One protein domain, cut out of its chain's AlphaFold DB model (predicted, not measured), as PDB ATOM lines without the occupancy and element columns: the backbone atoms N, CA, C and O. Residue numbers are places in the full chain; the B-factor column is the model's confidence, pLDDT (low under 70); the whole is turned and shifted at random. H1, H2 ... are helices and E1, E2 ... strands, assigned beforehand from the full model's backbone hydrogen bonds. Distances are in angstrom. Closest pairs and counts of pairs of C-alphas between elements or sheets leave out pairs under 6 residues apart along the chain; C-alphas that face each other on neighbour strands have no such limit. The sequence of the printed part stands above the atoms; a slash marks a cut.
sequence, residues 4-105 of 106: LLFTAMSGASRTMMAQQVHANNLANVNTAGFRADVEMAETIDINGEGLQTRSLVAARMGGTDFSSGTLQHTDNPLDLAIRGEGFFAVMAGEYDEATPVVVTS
ATOM      1  N   LEU A   4     -52.679 -38.167  42.166       81.56
ATOM      2  CA  LEU A   4     -51.312 -38.012  42.669       81.56
ATOM      3  C   LEU A   4     -51.298 -37.168  43.941       81.56
ATOM      4  O   LEU A   4     -50.655 -37.557  44.913       81.56
ATOM      5  N   LEU A   5     -52.091 -36.093  43.970       85.06
ATOM      6  CA  LEU A   5     -52.224 -35.234  45.143       85.06
ATOM      7  C   LEU A   5     -52.702 -36.022  46.368       85.06
ATOM      8  O   LEU A   5     -52.101 -35.915  47.428       85.06
ATOM      9  N   PHE A   6     -53.708 -36.892  46.223       82.81
ATOM     10  CA  PHE A   6     -54.168 -37.749  47.329       82.81
ATOM     11  C   PHE A   6     -53.085 -38.702  47.848       82.81
ATOM     12  O   PHE A   6     -52.988 -38.930  49.052       82.81
ATOM     13  N   THR A   7     -52.259 -39.241  46.952       83.94
ATOM     14  CA  THR A   7     -51.170 -40.155  47.326       83.94
ATOM     15  C   THR A   7     -50.093 -39.395  48.102       83.94
ATOM     16  O   THR A   7     -49.728 -39.800  49.205       83.94
ATOM     17  N   ALA A   8     -49.669 -38.237  47.586       87.44
ATOM     18  CA  ALA A   8     -48.715 -37.354  48.251       87.44
ATOM     19  C   ALA A   8     -49.224 -36.877  49.622       87.44
ATOM     20  O   ALA A   8     -48.496 -36.952  50.611       87.44
ATOM     21  N   MET A   9     -50.494 -36.465  49.707       88.94
ATOM     22  CA  MET A   9     -51.125 -36.051  50.963       88.94
ATOM     23  C   MET A   9     -51.198 -37.195  51.978       88.94
ATOM     24  O   MET A   9     -50.972 -36.959  53.162       88.94
ATOM     25  N   SER A  10     -51.467 -38.430  51.536       87.06
ATOM     26  CA  SER A  10     -51.483 -39.586  52.439       87.06
ATOM     27  C   SER A  10     -50.108 -39.847  53.065       87.06
ATOM     28  O   SER A  10     -50.026 -40.053  54.272       87.06
ATOM     29  N   GLY A  11     -49.023 -39.737  52.288       88.25
ATOM     30  CA  GLY A  11     -47.657 -39.842  52.807       88.25
ATOM     31  C   GLY A  11     -47.293 -38.684  53.740       88.25
ATOM     32  O   GLY A  11     -46.819 -38.913  54.848       88.25
ATOM     33  N   ALA A  12     -47.587 -37.442  53.344       91.12
ATOM     34  CA  ALA A  12     -47.311 -36.262  54.166       91.12
ATOM     35  C   ALA A  12     -48.040 -36.310  55.519       91.12
ATOM     36  O   ALA A  12     -47.446 -36.026  56.559       91.12
ATOM     37  N   SER A  13     -49.311 -36.724  55.523       89.69
ATOM     38  CA  SER A  13     -50.082 -36.895  56.755       89.69
ATOM     39  C   SER A  13     -49.461 -37.937  57.686       89.69
ATOM     40  O   SER A  13     -49.503 -37.752  58.900       89.69
ATOM     41  N   ARG A  14     -48.879 -39.009  57.140       88.12
ATOM     42  CA  ARG A  14     -48.208 -40.059  57.922       88.12
ATOM     43  C   ARG A  14     -46.909 -39.569  58.527       88.12
ATOM     44  O   ARG A  14     -46.697 -39.753  59.718       88.12
ATOM     45  N   THR A  15     -46.108 -38.848  57.751       90.94
ATOM     46  CA  THR A  15     -44.882 -38.223  58.254       90.94
ATOM     47  C   THR A  15     -45.167 -37.281  59.425       90.94
ATOM     48  O   THR A  15     -44.431 -37.295  60.406       90.94
ATOM     49  N   MET A  16     -46.256 -36.504  59.374       92.31
ATOM     50  CA  MET A  16     -46.652 -35.646  60.501       92.31
ATOM     51  C   MET A  16     -47.052 -36.450  61.746       92.31
ATOM     52  O   MET A  16     -46.677 -36.079  62.856       92.31
ATOM     53  N   MET A  17     -47.770 -37.566  61.583       89.94
ATOM     54  CA  MET A  17     -48.103 -38.451  62.708       89.94
ATOM     55  C   MET A  17     -46.844 -39.074  63.327       89.94
ATOM     56  O   MET A  17     -46.697 -39.046  64.546       89.94
ATOM     57  N   ALA A  18     -45.905 -39.554  62.508       90.12
ATOM     58  CA  ALA A  18     -44.631 -40.089  62.985       90.12
ATOM     59  C   ALA A  18     -43.818 -39.040  63.755       90.12
ATOM     60  O   ALA A  18     -43.318 -39.312  64.845       90.12
ATOM     61  N   GLN A  19     -43.762 -37.803  63.254       94.25
ATOM     62  CA  GLN A  19     -43.132 -36.694  63.975       94.25
ATOM     63  C   GLN A  19     -43.792 -36.434  65.330       94.25
ATOM     64  O   GLN A  19     -43.085 -36.193  66.306       94.25
ATOM     65  N   GLN A  20     -45.121 -36.516  65.416       92.88
ATOM     66  CA  GLN A  20     -45.841 -36.331  66.674       92.88
ATOM     67  C   GLN A  20     -45.508 -37.422  67.702       92.88
ATOM     68  O   GLN A  20     -45.317 -37.105  68.878       92.88
ATOM     69  N   VAL A  21     -45.397 -38.682  67.264       91.94
ATOM     70  CA  VAL A  21     -44.975 -39.809  68.114       91.94
ATOM     71  C   VAL A  21     -43.539 -39.601  68.598       91.94
ATOM     72  O   VAL A  21     -43.268 -39.665  69.794       91.94
ATOM     73  N   HIS A  22     -42.617 -39.259  67.695       93.06
ATOM     74  CA  HIS A  22     -41.227 -38.990  68.067       93.06
ATOM     75  C   HIS A  22     -41.089 -37.804  69.027       93.06
ATOM     76  O   HIS A  22     -40.308 -37.874  69.973       93.06
ATOM     77  N   ALA A  23     -41.859 -36.735  68.820       95.75
ATOM     78  CA  ALA A  23     -41.879 -35.585  69.714       95.75
ATOM     79  C   ALA A  23     -42.385 -35.962  71.115       95.75
ATOM     80  O   ALA A  23     -41.816 -35.506  72.105       95.75
ATOM     81  N   ASN A  24     -43.409 -36.818  71.206       94.19
ATOM     82  CA  ASN A  24     -43.908 -37.321  72.485       94.19
ATOM     83  C   ASN A  24     -42.844 -38.163  73.210       94.19
ATOM     84  O   ASN A  24     -42.530 -37.884  74.368       94.19
ATOM     85  N   ASN A  25     -42.223 -39.114  72.507       93.69
ATOM     86  CA  ASN A  25     -41.166 -39.949  73.078       93.69
ATOM     87  C   ASN A  25     -39.976 -39.113  73.569       93.69
ATOM     88  O   ASN A  25     -39.445 -39.363  74.649       93.69
ATOM     89  N   LEU A  26     -39.571 -38.094  72.802       94.88
ATOM     90  CA  LEU A  26     -38.492 -37.187  73.193       94.88
ATOM     91  C   LEU A  26     -38.866 -36.368  74.435       94.88
ATOM     92  O   LEU A  26     -38.040 -36.197  75.329       94.88
ATOM     93  N   ALA A  27     -40.101 -35.867  74.501       95.88
ATOM     94  CA  ALA A  27     -40.576 -35.075  75.632       95.88
ATOM     95  C   ALA A  27     -40.601 -35.882  76.940       95.88
ATOM     96  O   ALA A  27     -40.353 -35.320  78.005       95.88
ATOM     97  N   ASN A  28     -40.851 -37.191  76.859       92.69
ATOM     98  CA  ASN A  28     -40.968 -38.080  78.014       92.69
ATOM     99  C   ASN A  28     -39.730 -38.953  78.274       92.69
ATOM    100  O   ASN A  28     -39.777 -39.839  79.122       92.69
ATOM    101  N   VAL A  29     -38.600 -38.690  77.608       90.88
ATOM    102  CA  VAL A  29     -37.371 -39.499  77.749       90.88
ATOM    103  C   VAL A  29     -36.834 -39.562  79.188       90.88
ATOM    104  O   VAL A  29     -36.197 -40.538  79.567       90.88
ATOM    105  N   ASN A  30     -37.109 -38.534  79.999       88.88
ATOM    106  CA  ASN A  30     -36.692 -38.451  81.403       88.88
ATOM    107  C   ASN A  30     -37.832 -38.759  82.392       88.88
ATOM    108  O   ASN A  30     -37.666 -38.570  83.597       88.88
ATOM    109  N   THR A  31     -38.995 -39.194  81.908       89.50
ATOM    110  CA  THR A  31     -40.130 -39.558  82.759       89.50
ATOM    111  C   THR A  31     -39.946 -40.998  83.239       89.50
ATOM    112  O   THR A  31     -39.909 -41.931  82.437       89.50
ATOM    113  N   ALA A  32     -39.828 -41.197  84.554       87.69
ATOM    114  CA  ALA A  32     -39.658 -42.530  85.131       87.69
ATOM    115  C   ALA A  32     -40.839 -43.446  84.763       87.69
ATOM    116  O   ALA A  32     -41.999 -43.067  84.910       87.69
ATOM    117  N   GLY A  33     -40.533 -44.651  84.277       83.94
ATOM    118  CA  GLY A  33     -41.536 -45.639  83.868       83.94
ATOM    119  C   GLY A  33     -42.185 -45.392  82.499       83.94
ATOM    120  O   GLY A  33     -42.993 -46.223  82.079       83.94
ATOM    121  N   PHE A  34     -41.840 -44.311  81.785       89.62
ATOM    122  CA  PHE A  34     -42.346 -44.060  80.432       89.62
ATOM    123  C   PHE A  34     -41.905 -45.158  79.457       89.62
ATOM    124  O   PHE A  34     -40.761 -45.615  79.483       89.62
ATOM    125  N   ARG A  35     -42.823 -45.572  78.580       88.94
ATOM    126  CA  ARG A  35     -42.595 -46.570  77.532       88.94
ATOM    127  C   ARG A  35     -42.796 -45.909  76.181       88.94
ATOM    128  O   ARG A  35     -43.774 -45.194  75.992       88.94
ATOM    129  N   ALA A  36     -41.846 -46.115  75.274       89.69
ATOM    130  CA  ALA A  36     -41.849 -45.430  73.992       89.69
ATOM    131  C   ALA A  36     -42.954 -45.973  73.085       89.69
ATOM    132  O   ALA A  36     -43.116 -47.187  72.940       89.69
ATOM    133  N   ASP A  37     -43.663 -45.068  72.423       90.12
ATOM    134  CA  ASP A  37     -44.607 -45.436  71.378       90.12
ATOM    135  C   ASP A  37     -43.860 -45.704  70.067       90.12
ATOM    136  O   ASP A  37     -42.946 -44.972  69.671       90.12
ATOM    137  N   VAL A  38     -44.263 -46.757  69.367       88.88
ATOM    138  CA  VAL A  38     -43.704 -47.178  68.085       88.88
ATOM    139  C   VAL A  38     -44.685 -46.802  66.984       88.88
ATOM    140  O   VAL A  38     -45.809 -47.307  66.942       88.88
ATOM    141  N   GLU A  39     -44.258 -45.934  66.068       87.00
ATOM    142  CA  GLU A  39     -45.029 -45.633  64.863       87.00
ATOM    143  C   GLU A  39     -44.868 -46.748  63.825       87.00
ATOM    144  O   GLU A  39     -43.804 -47.354  63.693       87.00
ATOM    145  N   MET A  40     -45.956 -47.052  63.116       83.31
ATOM    146  CA  MET A  40     -45.974 -48.098  62.107       83.31
ATOM    147  C   MET A  40     -46.885 -47.684  60.950       83.31
ATOM    148  O   MET A  40     -48.069 -47.388  61.135       83.31
ATOM    149  N   ALA A  41     -46.331 -47.708  59.741       84.31
ATOM    150  CA  ALA A  41     -47.039 -47.386  58.512       84.31
ATOM    151  C   ALA A  41     -47.110 -48.613  57.601       84.31
ATOM    152  O   ALA A  41     -46.138 -49.352  57.452       84.31
ATOM    153  N   GLU A  42     -48.263 -48.812  56.966       83.12
ATOM    154  CA  GLU A  42     -48.468 -49.890  56.002       83.12
ATOM    155  C   GLU A  42     -48.993 -49.334  54.685       83.12
ATOM    156  O   GLU A  42     -49.739 -48.354  54.639       83.12
ATOM    157  N   THR A  43     -48.583 -49.963  53.595       82.81
ATOM    158  CA  THR A  43     -48.990 -49.603  52.245       82.81
ATOM    159  C   THR A  43     -50.207 -50.440  51.846       82.81
ATOM    160  O   THR A  43     -50.157 -51.664  51.907       82.81
ATOM    161  N   ILE A  44     -51.308 -49.787  51.468       82.19
ATOM    162  CA  ILE A  44     -52.548 -50.431  51.017       82.19
ATOM    163  C   ILE A  44     -52.804 -50.079  49.559       82.19
ATOM    164  O   ILE A  44     -53.008 -48.912  49.207       82.19
ATOM    165  N   ASP A  45     -52.884 -51.112  48.728       81.00
ATOM    166  CA  ASP A  45     -53.204 -50.963  47.316       81.00
ATOM    167  C   ASP A  45     -54.667 -50.577  47.105       81.00
ATOM    168  O   ASP A  45     -55.593 -51.113  47.721       81.00
ATOM    169  N   ILE A  46     -54.884 -49.616  46.207       72.44
ATOM    170  CA  ILE A  46     -56.230 -49.150  45.882       72.44
ATOM    171  C   ILE A  46     -56.775 -50.001  44.741       72.44
ATOM    172  O   ILE A  46     -56.386 -49.830  43.582       72.44
ATOM    173  N   ASN A  47     -57.723 -50.879  45.055       72.25
ATOM    174  CA  ASN A  47     -58.430 -51.668  44.051       72.25
ATOM    175  C   ASN A  47     -59.493 -50.818  43.334       72.25
ATOM    176  O   ASN A  47     -60.260 -50.095  43.971       72.25
ATOM    177  N   GLY A  48     -59.547 -50.903  42.004       69.31
ATOM    178  CA  GLY A  48     -60.517 -50.191  41.169       69.31
ATOM    179  C   GLY A  48     -60.497 -50.683  39.721       69.31
ATOM    180  O   GLY A  48     -59.664 -51.509  39.358       69.31
ATOM    181  N   GLU A  49     -61.421 -50.185  38.896       68.75
ATOM    182  CA  GLU A  49     -61.511 -50.560  37.479       68.75
ATOM    183  C   GLU A  49     -60.271 -50.051  36.707       68.75
ATOM    184  O   GLU A  49     -60.006 -48.845  36.665       68.75
ATOM    185  N   GLY A  50     -59.481 -50.972  36.139       69.00
ATOM    186  CA  GLY A  50     -58.224 -50.685  35.433       69.00
ATOM    187  C   GLY A  50     -56.970 -51.254  36.114       69.00
ATOM    188  O   GLY A  50     -57.043 -52.166  36.933       69.00
ATOM    189  N   LEU A  51     -55.789 -50.742  35.742       64.50
ATOM    190  CA  LEU A  51     -54.500 -51.210  36.274       64.50
ATOM    191  C   LEU A  51     -54.263 -50.713  37.711       64.50
ATOM    192  O   LEU A  51     -54.365 -49.510  37.982       64.50
ATOM    193  N   GLN A  52     -53.855 -51.623  38.602       67.31
ATOM    194  CA  GLN A  52     -53.409 -51.315  39.965       67.31
ATOM    195  C   GLN A  52     -52.078 -50.556  39.927       67.31
ATOM    196  O   GLN A  52     -50.995 -51.125  39.920       67.31
ATOM    197  N   THR A  53     -52.171 -49.236  39.837       70.50
ATOM    198  CA  THR A  53     -51.018 -48.333  39.691       70.50
ATOM    199  C   THR A  53     -50.842 -47.423  40.905       70.50
ATOM    200  O   THR A  53     -50.048 -46.487  40.870       70.50
ATOM    201  N   ARG A  54     -51.627 -47.639  41.969       70.06
ATOM    202  CA  ARG A  54     -51.743 -46.714  43.097       70.06
ATOM    203  C   ARG A  54     -51.782 -47.458  44.416       70.06
ATOM    204  O   ARG A  54     -52.561 -48.394  44.573       70.06
ATOM    205  N   SER A  55     -51.035 -46.924  45.368       75.38
ATOM    206  CA  SER A  55     -51.035 -47.384  46.744       75.38
ATOM    207  C   SER A  55     -51.119 -46.196  47.700       75.38
ATOM    208  O   SER A  55     -50.632 -45.108  47.387       75.38
ATOM    209  N   LEU A  56     -51.802 -46.378  48.825       77.19
ATOM    210  CA  LEU A  56     -51.973 -45.396  49.898       77.19
ATOM    211  C   LEU A  56     -51.176 -45.836  51.117       77.19
ATOM    212  O   LEU A  56     -50.946 -47.022  51.317       77.19
ATOM    213  N   VAL A  57     -50.827 -44.890  51.983       78.56
ATOM    214  CA  VAL A  57     -50.243 -45.223  53.284       78.56
ATOM    215  C   VAL A  57     -51.337 -45.206  54.355       78.56
ATOM    216  O   VAL A  57     -51.894 -44.156  54.697       78.56
ATOM    217  N   ALA A  58     -51.665 -46.378  54.885       71.88
ATOM    218  CA  ALA A  58     -52.679 -46.566  55.908       71.88
ATOM    219  C   ALA A  58     -52.098 -46.574  57.323       71.88
ATOM    220  O   ALA A  58     -50.914 -46.834  57.540       71.88
ATOM    221  N   ALA A  59     -52.967 -46.247  58.283       63.75
ATOM    222  CA  ALA A  59     -52.629 -46.266  59.696       63.75
ATOM    223  C   ALA A  59     -52.640 -47.714  60.137       63.75
ATOM    224  O   ALA A  59     -53.681 -48.364  60.034       63.75
ATOM    225  N   ARG A  60     -51.533 -48.182  60.695       68.69
ATOM    226  CA  ARG A  60     -51.585 -49.305  61.614       68.69
ATOM    227  C   ARG A  60     -51.578 -48.733  63.027       68.69
ATOM    228  O   ARG A  60     -50.995 -47.675  63.257       68.69
ATOM    229  N   MET A  61     -52.284 -49.374  63.957       63.53
ATOM    230  CA  MET A  61     -52.129 -49.007  65.364       63.53
ATOM    231  C   MET A  61     -50.670 -49.268  65.733       63.53
ATOM    232  O   MET A  61     -50.180 -50.383  65.536       63.53
ATOM    233  N   GLY A  62     -49.984 -48.218  66.181       69.50
ATOM    234  CA  GLY A  62     -48.644 -48.327  66.737       69.50
ATOM    235  C   GLY A  62     -48.625 -49.246  67.957       69.50
ATOM    236  O   GLY A  62     -49.668 -49.543  68.542       69.50
ATOM    237  N   GLY A  63     -47.437 -49.727  68.309       85.81
ATOM    238  CA  GLY A  63     -47.218 -50.511  69.524       85.81
ATOM    239  C   GLY A  63     -46.579 -49.669  70.623       85.81
ATOM    240  O   GLY A  63     -46.121 -48.560  70.367       85.81
ATOM    241  N   THR A  64     -46.486 -50.227  71.822       88.38
ATOM    242  CA  THR A  64     -45.655 -49.683  72.902       88.38
ATOM    243  C   THR A  64     -44.446 -50.594  73.082       88.38
ATOM    244  O   THR A  64     -44.592 -51.819  73.130       88.38
ATOM    245  N   ASP A  65     -43.253 -50.014  73.167       88.38
ATOM    246  CA  ASP A  65     -42.030 -50.742  73.489       88.38
ATOM    247  C   ASP A  65     -41.925 -50.951  75.009       88.38
ATOM    248  O   ASP A  65     -41.714 -50.013  75.779       88.38
ATOM    249  N   PHE A  66     -42.083 -52.205  75.438       87.31
ATOM    250  CA  PHE A  66     -41.993 -52.616  76.843       87.31
ATOM    251  C   PHE A  66     -40.570 -52.987  77.286       87.31
ATOM    252  O   PHE A  66     -40.390 -53.503  78.392       87.31
ATOM    253  N   SER A  67     -39.542 -52.726  76.473       85.69
ATOM    254  CA  SER A  67     -38.153 -52.903  76.900       85.69
ATOM    255  C   SER A  67     -37.826 -51.994  78.090       85.69
ATOM    256  O   SER A  67     -38.202 -50.819  78.127       85.69
ATOM    257  N   SER A  68     -37.204 -52.563  79.129       79.75
ATOM    258  CA  SER A  68     -36.836 -51.824  80.345       79.75
ATOM    259  C   SER A  68     -35.721 -50.824  80.075       79.75
ATOM    260  O   SER A  68     -34.758 -51.122  79.364       79.75
ATOM    261  N   GLY A  69     -35.851 -49.647  80.688       79.31
ATOM    262  CA  GLY A  69     -34.848 -48.599  80.620       79.31
ATOM    263  C   GLY A  69     -33.679 -48.845  81.572       79.31
ATOM    264  O   GLY A  69     -33.549 -49.885  82.220       79.31
ATOM    265  N   THR A  70     -32.794 -47.853  81.671       83.19
ATOM    266  CA  THR A  70     -31.737 -47.877  82.689       83.19
ATOM    267  C   THR A  70     -32.319 -47.481  84.042       83.19
ATOM    268  O   THR A  70     -32.883 -46.398  84.182       83.19
ATOM    269  N   LEU A  71     -32.127 -48.330  85.053       86.31
ATOM    270  CA  LEU A  71     -32.480 -48.006  86.433       86.31
ATOM    271  C   LEU A  71     -31.463 -47.027  87.027       86.31
ATOM    272  O   LEU A  71     -30.259 -47.291  87.018       86.31
ATOM    273  N   GLN A  72     -31.953 -45.924  87.586       86.56
ATOM    274  CA  GLN A  72     -31.149 -44.995  88.373       86.56
ATOM    275  C   GLN A  72     -31.371 -45.268  89.856       86.56
ATOM    276  O   GLN A  72     -32.506 -45.397  90.309       86.56
ATOM    277  N   HIS A  73     -30.280 -45.384  90.609       87.94
ATOM    278  CA  HIS A  73     -30.376 -45.493  92.056       87.94
ATOM    279  C   HIS A  73     -30.708 -44.127  92.645       87.94
ATOM    280  O   HIS A  73     -30.047 -43.136  92.331       87.94
ATOM    281  N   THR A  74     -31.707 -44.102  93.515       88.88
ATOM    282  CA  THR A  74     -32.017 -42.959  94.359       88.88
ATOM    283  C   THR A  74     -31.735 -43.348  95.811       88.88
ATOM    284  O   THR A  74     -31.964 -44.486  96.218       88.88
ATOM    285  N   ASP A  75     -31.233 -42.409  96.614       92.81
ATOM    286  CA  ASP A  75     -30.957 -42.634  98.044       92.81
ATOM    287  C   ASP A  75     -32.236 -42.606  98.911       92.81
ATOM    288  O   ASP A  75     -32.175 -42.536 100.141       92.81
ATOM    289  N   ASN A  76     -33.418 -42.627  98.287       93.44
ATOM    290  CA  ASN A  76     -34.699 -42.595  98.977       93.44
ATOM    291  C   ASN A  76     -35.226 -44.027  99.191       93.44
ATOM    292  O   ASN A  76     -35.508 -44.722  98.217       93.44
ATOM    293  N   PRO A  77     -35.439 -44.477 100.443       91.00
ATOM    294  CA  PRO A  77     -35.915 -45.835 100.723       91.00
ATOM    295  C   PRO A  77     -37.336 -46.132 100.210       91.00
ATOM    296  O   PRO A  77     -37.742 -47.292 100.215       91.00
ATOM    297  N   LEU A  78     -38.103 -45.110  99.815       92.19
ATOM    298  CA  LEU A  78     -39.458 -45.257  99.272       92.19
ATOM    299  C   LEU A  78     -39.505 -45.325  97.739       92.19
ATOM    300  O   LEU A  78     -40.580 -45.538  97.181       92.19
ATOM    301  N   ASP A  79     -38.366 -45.183  97.065       90.25
ATOM    302  CA  ASP A  79     -38.298 -45.299  95.615       90.25
ATOM    303  C   ASP A  79     -38.079 -46.766  95.237       90.25
ATOM    304  O   ASP A  79     -37.058 -47.385  95.550       90.25
ATOM    305  N   LEU A  80     -39.073 -47.344  94.570       88.00
ATOM    306  CA  LEU A  80     -39.094 -48.753  94.196       88.00
ATOM    307  C   LEU A  80     -39.202 -48.891  92.678       88.00
ATOM    308  O   LEU A  80     -39.997 -48.212  92.034       88.00
ATOM    309  N   ALA A  81     -38.443 -49.832  92.121       89.12
ATOM    310  CA  ALA A  81     -38.504 -50.212  90.713       89.12
ATOM    311  C   ALA A  81     -38.653 -51.733  90.584       89.12
ATOM    312  O   ALA A  81     -38.120 -52.492  91.399       89.12
ATOM    313  N   ILE A  82     -39.366 -52.188  89.554       87.06
ATOM    314  CA  ILE A  82     -39.508 -53.617  89.251       87.06
ATOM    315  C   ILE A  82     -38.340 -54.019  88.354       87.06
ATOM    316  O   ILE A  82     -38.035 -53.345  87.377       87.06
ATOM    317  N   ARG A  83     -37.675 -55.128  88.683       86.38
ATOM    318  CA  ARG A  83     -36.683 -55.745  87.795       86.38
ATOM    319  C   ARG A  83     -37.357 -56.851  86.994       86.38
ATOM    320  O   ARG A  83     -37.792 -57.838  87.582       86.38
ATOM    321  N   GLY A  84     -37.381 -56.700  85.674       84.69
ATOM    322  CA  GLY A  84     -38.063 -57.617  84.762       84.69
ATOM    323  C   GLY A  84     -39.465 -57.131  84.405       84.69
ATOM    324  O   GLY A  84     -39.768 -55.944  84.505       84.69
ATOM    325  N   GLU A  85     -40.311 -58.050  83.956       85.62
ATOM    326  CA  GLU A  85     -41.665 -57.727  83.518       85.62
ATOM    327  C   GLU A  85     -42.607 -57.556  84.712       85.62
ATOM    328  O   GLU A  85     -42.625 -58.371  85.636       85.62
ATOM    329  N   GLY A  86     -43.416 -56.498  84.687       85.06
ATOM    330  CA  GLY A  86     -44.443 -56.280  85.694       85.06
ATOM    331  C   GLY A  86     -44.863 -54.825  85.835       85.06
ATOM    332  O   GLY A  86     -44.184 -53.893  85.393       85.06
ATOM    333  N   PHE A  87     -45.988 -54.649  86.517       85.06
ATOM    334  CA  PHE A  87     -46.604 -53.358  86.767       85.06
ATOM    335  C   PHE A  87     -47.003 -53.224  88.231       85.06
ATOM    336  O   PHE A  87     -47.359 -54.213  88.876       85.06
ATOM    337  N   PHE A  88     -46.996 -51.996  88.743       85.06
ATOM    338  CA  PHE A  88     -47.624 -51.700  90.019       85.06
ATOM    339  C   PHE A  88     -49.125 -51.512  89.813       85.06
ATOM    340  O   PHE A  88     -49.562 -50.806  88.904       85.06
ATOM    341  N   ALA A  89     -49.919 -52.123  90.685       85.06
ATOM    342  CA  ALA A  89     -51.335 -51.816  90.799       85.06
ATOM    343  C   ALA A  89     -51.506 -50.751  91.885       85.06
ATOM    344  O   ALA A  89     -51.129 -50.988  93.034       85.06
ATOM    345  N   VAL A  90     -52.074 -49.594  91.535       81.88
ATOM    346  CA  VAL A  90     -52.461 -48.578  92.522       81.88
ATOM    347  C   VAL A  90     -53.973 -48.374  92.514       81.88
ATOM    348  O   VAL A  90     -54.635 -48.529  91.487       81.88
ATOM    349  N   MET A  91     -54.520 -48.049  93.682       81.12
ATOM    350  CA  MET A  91     -55.932 -47.722  93.851       81.12
ATOM    351  C   MET A  91     -56.093 -46.208  93.734       81.12
ATOM    352  O   MET A  91     -55.497 -45.465  94.516       81.12
ATOM    353  N   ALA A  92     -56.877 -45.755  92.755       78.12
ATOM    354  CA  ALA A  92     -57.332 -44.372  92.719       78.12
ATOM    355  C   ALA A  92     -58.244 -44.110  93.934       78.12
ATOM    356  O   ALA A  92     -58.940 -45.015  94.397       78.12
ATOM    357  N   GLY A  93     -58.202 -42.897  94.493       78.00
ATOM    358  CA  GLY A  93     -59.049 -42.527  95.632       78.00
ATOM    359  C   GLY A  93     -60.549 -42.623  95.315       78.00
ATOM    360  O   GLY A  93     -60.942 -42.775  94.165       78.00
ATOM    361  N   GLU A  94     -61.392 -42.475  96.340       65.12
ATOM    362  CA  GLU A  94     -62.851 -42.724  96.325       65.12
ATOM    363  C   GLU A  94     -63.675 -41.909  95.290       65.12
ATOM    364  O   GLU A  94     -64.879 -42.119  95.167       65.12
ATOM    365  N   TYR A  95     -63.053 -41.003  94.522       56.09
ATOM    366  CA  TYR A  95     -63.722 -40.062  93.614       56.09
ATOM    367  C   TYR A  95     -63.279 -40.105  92.150       56.09
ATOM    368  O   TYR A  95     -63.688 -39.229  91.391       56.09
ATOM    369  N   ASP A  96     -62.498 -41.095  91.726       52.09
ATOM    370  CA  ASP A  96     -62.284 -41.308  90.296       52.09
ATOM    371  C   ASP A  96     -62.538 -42.769  89.953       52.09
ATOM    372  O   ASP A  96     -62.120 -43.685  90.662       52.09
ATOM    373  N   GLU A  97     -63.338 -42.958  88.917       49.16
ATOM    374  CA  GLU A  97     -63.893 -44.224  88.472       49.16
ATOM    375  C   GLU A  97     -62.790 -45.288  88.439       49.16
ATOM    376  O   GLU A  97     -61.759 -45.088  87.798       49.16
ATOM    377  N   ALA A  98     -62.993 -46.383  89.184       45.88
ATOM    378  CA  ALA A  98     -62.030 -47.449  89.440       45.88
ATOM    379  C   ALA A  98     -61.437 -48.033  88.147       45.88
ATOM    380  O   ALA A  98     -61.831 -49.088  87.655       45.88
ATOM    381  N   THR A  99     -60.439 -47.345  87.620       49.94
ATOM    382  CA  THR A  99     -59.508 -47.836  86.628       49.94
ATOM    383  C   THR A  99     -58.229 -48.133  87.393       49.94
ATOM    384  O   THR A  99     -57.710 -47.258  88.090       49.94
ATOM    385  N   PRO A 100     -57.721 -49.375  87.358       43.19
ATOM    386  CA  PRO A 100     -56.404 -49.644  87.903       43.19
ATOM    387  C   PRO A 100     -55.421 -48.757  87.135       43.19
ATOM    388  O   PRO A 100     -55.200 -48.965  85.943       43.19
ATOM    389  N   VAL A 101     -54.854 -47.748  87.798       48.88
ATOM    390  CA  VAL A 101     -53.712 -47.033  87.238       48.88
ATOM    391  C   VAL A 101     -52.566 -48.031  87.319       48.88
ATOM    392  O   VAL A 101     -52.027 -48.336  88.382       48.88
ATOM    393  N   VAL A 102     -52.283 -48.653  86.184       48.62
ATOM    394  CA  VAL A 102     -51.154 -49.555  86.022       48.62
ATOM    395  C   VAL A 102     -49.925 -48.657  85.949       48.62
ATOM    396  O   VAL A 102     -49.589 -48.139  84.887       48.62
ATOM    397  N   VAL A 103     -49.297 -48.397  87.097       50.16
ATOM    398  CA  VAL A 103     -48.061 -47.613  87.133       50.16
ATOM    399  C   VAL A 103     -46.954 -48.527  86.629       50.16
ATOM    400  O   VAL A 103     -46.605 -49.540  87.243       50.16
ATOM    401  N   THR A 104     -46.463 -48.209  85.441       46.38
ATOM    402  CA  THR A 104     -45.428 -48.964  84.751       46.38
ATOM    403  C   THR A 104     -44.078 -48.747  85.426       46.38
ATOM    404  O   THR A 104     -43.711 -47.635  85.798       46.38
ATOM    405  N   SER A 105     -43.351 -49.839  85.658       47.62
ATOM    406  CA  SER A 105     -42.027 -49.804  86.278       47.62
ATOM    407  C   SER A 105     -40.963 -49.247  85.328       47.62
ATOM    408  O   SER A 105     -41.154 -49.260  84.109       47.62
TER     409      SER A 105
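This is residues 4 to 105 of the 106 residues of the protein "Flagellar basal body protein" of Photobacterium aphoticum (UniProt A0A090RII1). A long, thin model has one long helix, H1, running beside a two-stranded hairpin, E1 and E2, at one end, and a second hairpin, E3 and E4, set across the long axis at the other end. Two unnamed stretches span the distance between the hairpins, and residues 74 to 79 and 93 to 98 stick out. The 102 printed residues include one named helix and four named strands, in the order H1 E1 E2 E3 E4, with two antiparallel sheets, E1 - E2 and E3 - E4. The class is mixed, helices and strands, with 42 residues, under half, in named elements. The whole is extended, a rod with a radius of gyration of the C-alphas of 20.5 A and spans of 68 by 32 by 22 A.

Begin with strand E1, residues 41 to 45, and find C-alpha 41 at (-47.039, -47.386, 58.512); its partner E2 is residues 55 to 59. E1 is 13.3 A long and E2 13.1 A. Next find C-alpha 4 at (-51.312, -38.012, 42.669), where helix H1 begins; it runs through residues 4 to 27, 34.8 A. Then look for strand E3, residues 87 to 90, 9.5 A, and strand E4, residues 101 to 104, 8.9 A, which ends with C-alpha 104 at (-45.428, -48.964, 84.751).

Look first at the hairpin E1 and E2, antiparallel at 141 degrees, where N 44 and O 56 are 2.8 A apart and N 58 and O 42 also 2.8 A, within hydrogen-bond range. H1 has 10 pairs of C-alphas within 8 A of E2, the closest being those of Ser 10 and Val 57, 5.8 A apart. With E1 it has 1 such pair, the C-alphas of Arg 14 and Ala 41, 7.4 A apart. In H1 every O i to N i+4 pair is within hydrogen-bond range. Farther along, residues 37 to 38 pair antiparallel with residues 63 to 64. Then you reach the hairpin E3 and E4, antiparallel at 148 degrees, with N 88 and O 103 2.9 A apart and N 103 and O 88 3.0 A. H1 is apart from E3 and from E4, and E2 is apart from E3.

Look at Gly 50 and Pro 77, whose C-alphas, 69.2 A apart, are the two farthest apart. The printed part runs from residue 4 to 105 with no cut. The links H1 to E1, 13 residues, and E2 to E3, 27 residues, are long. Mean pLDDT of the printed part is 80.3; it is under 70 in residues 48 to 52, 59 to 62 and 94 to 105.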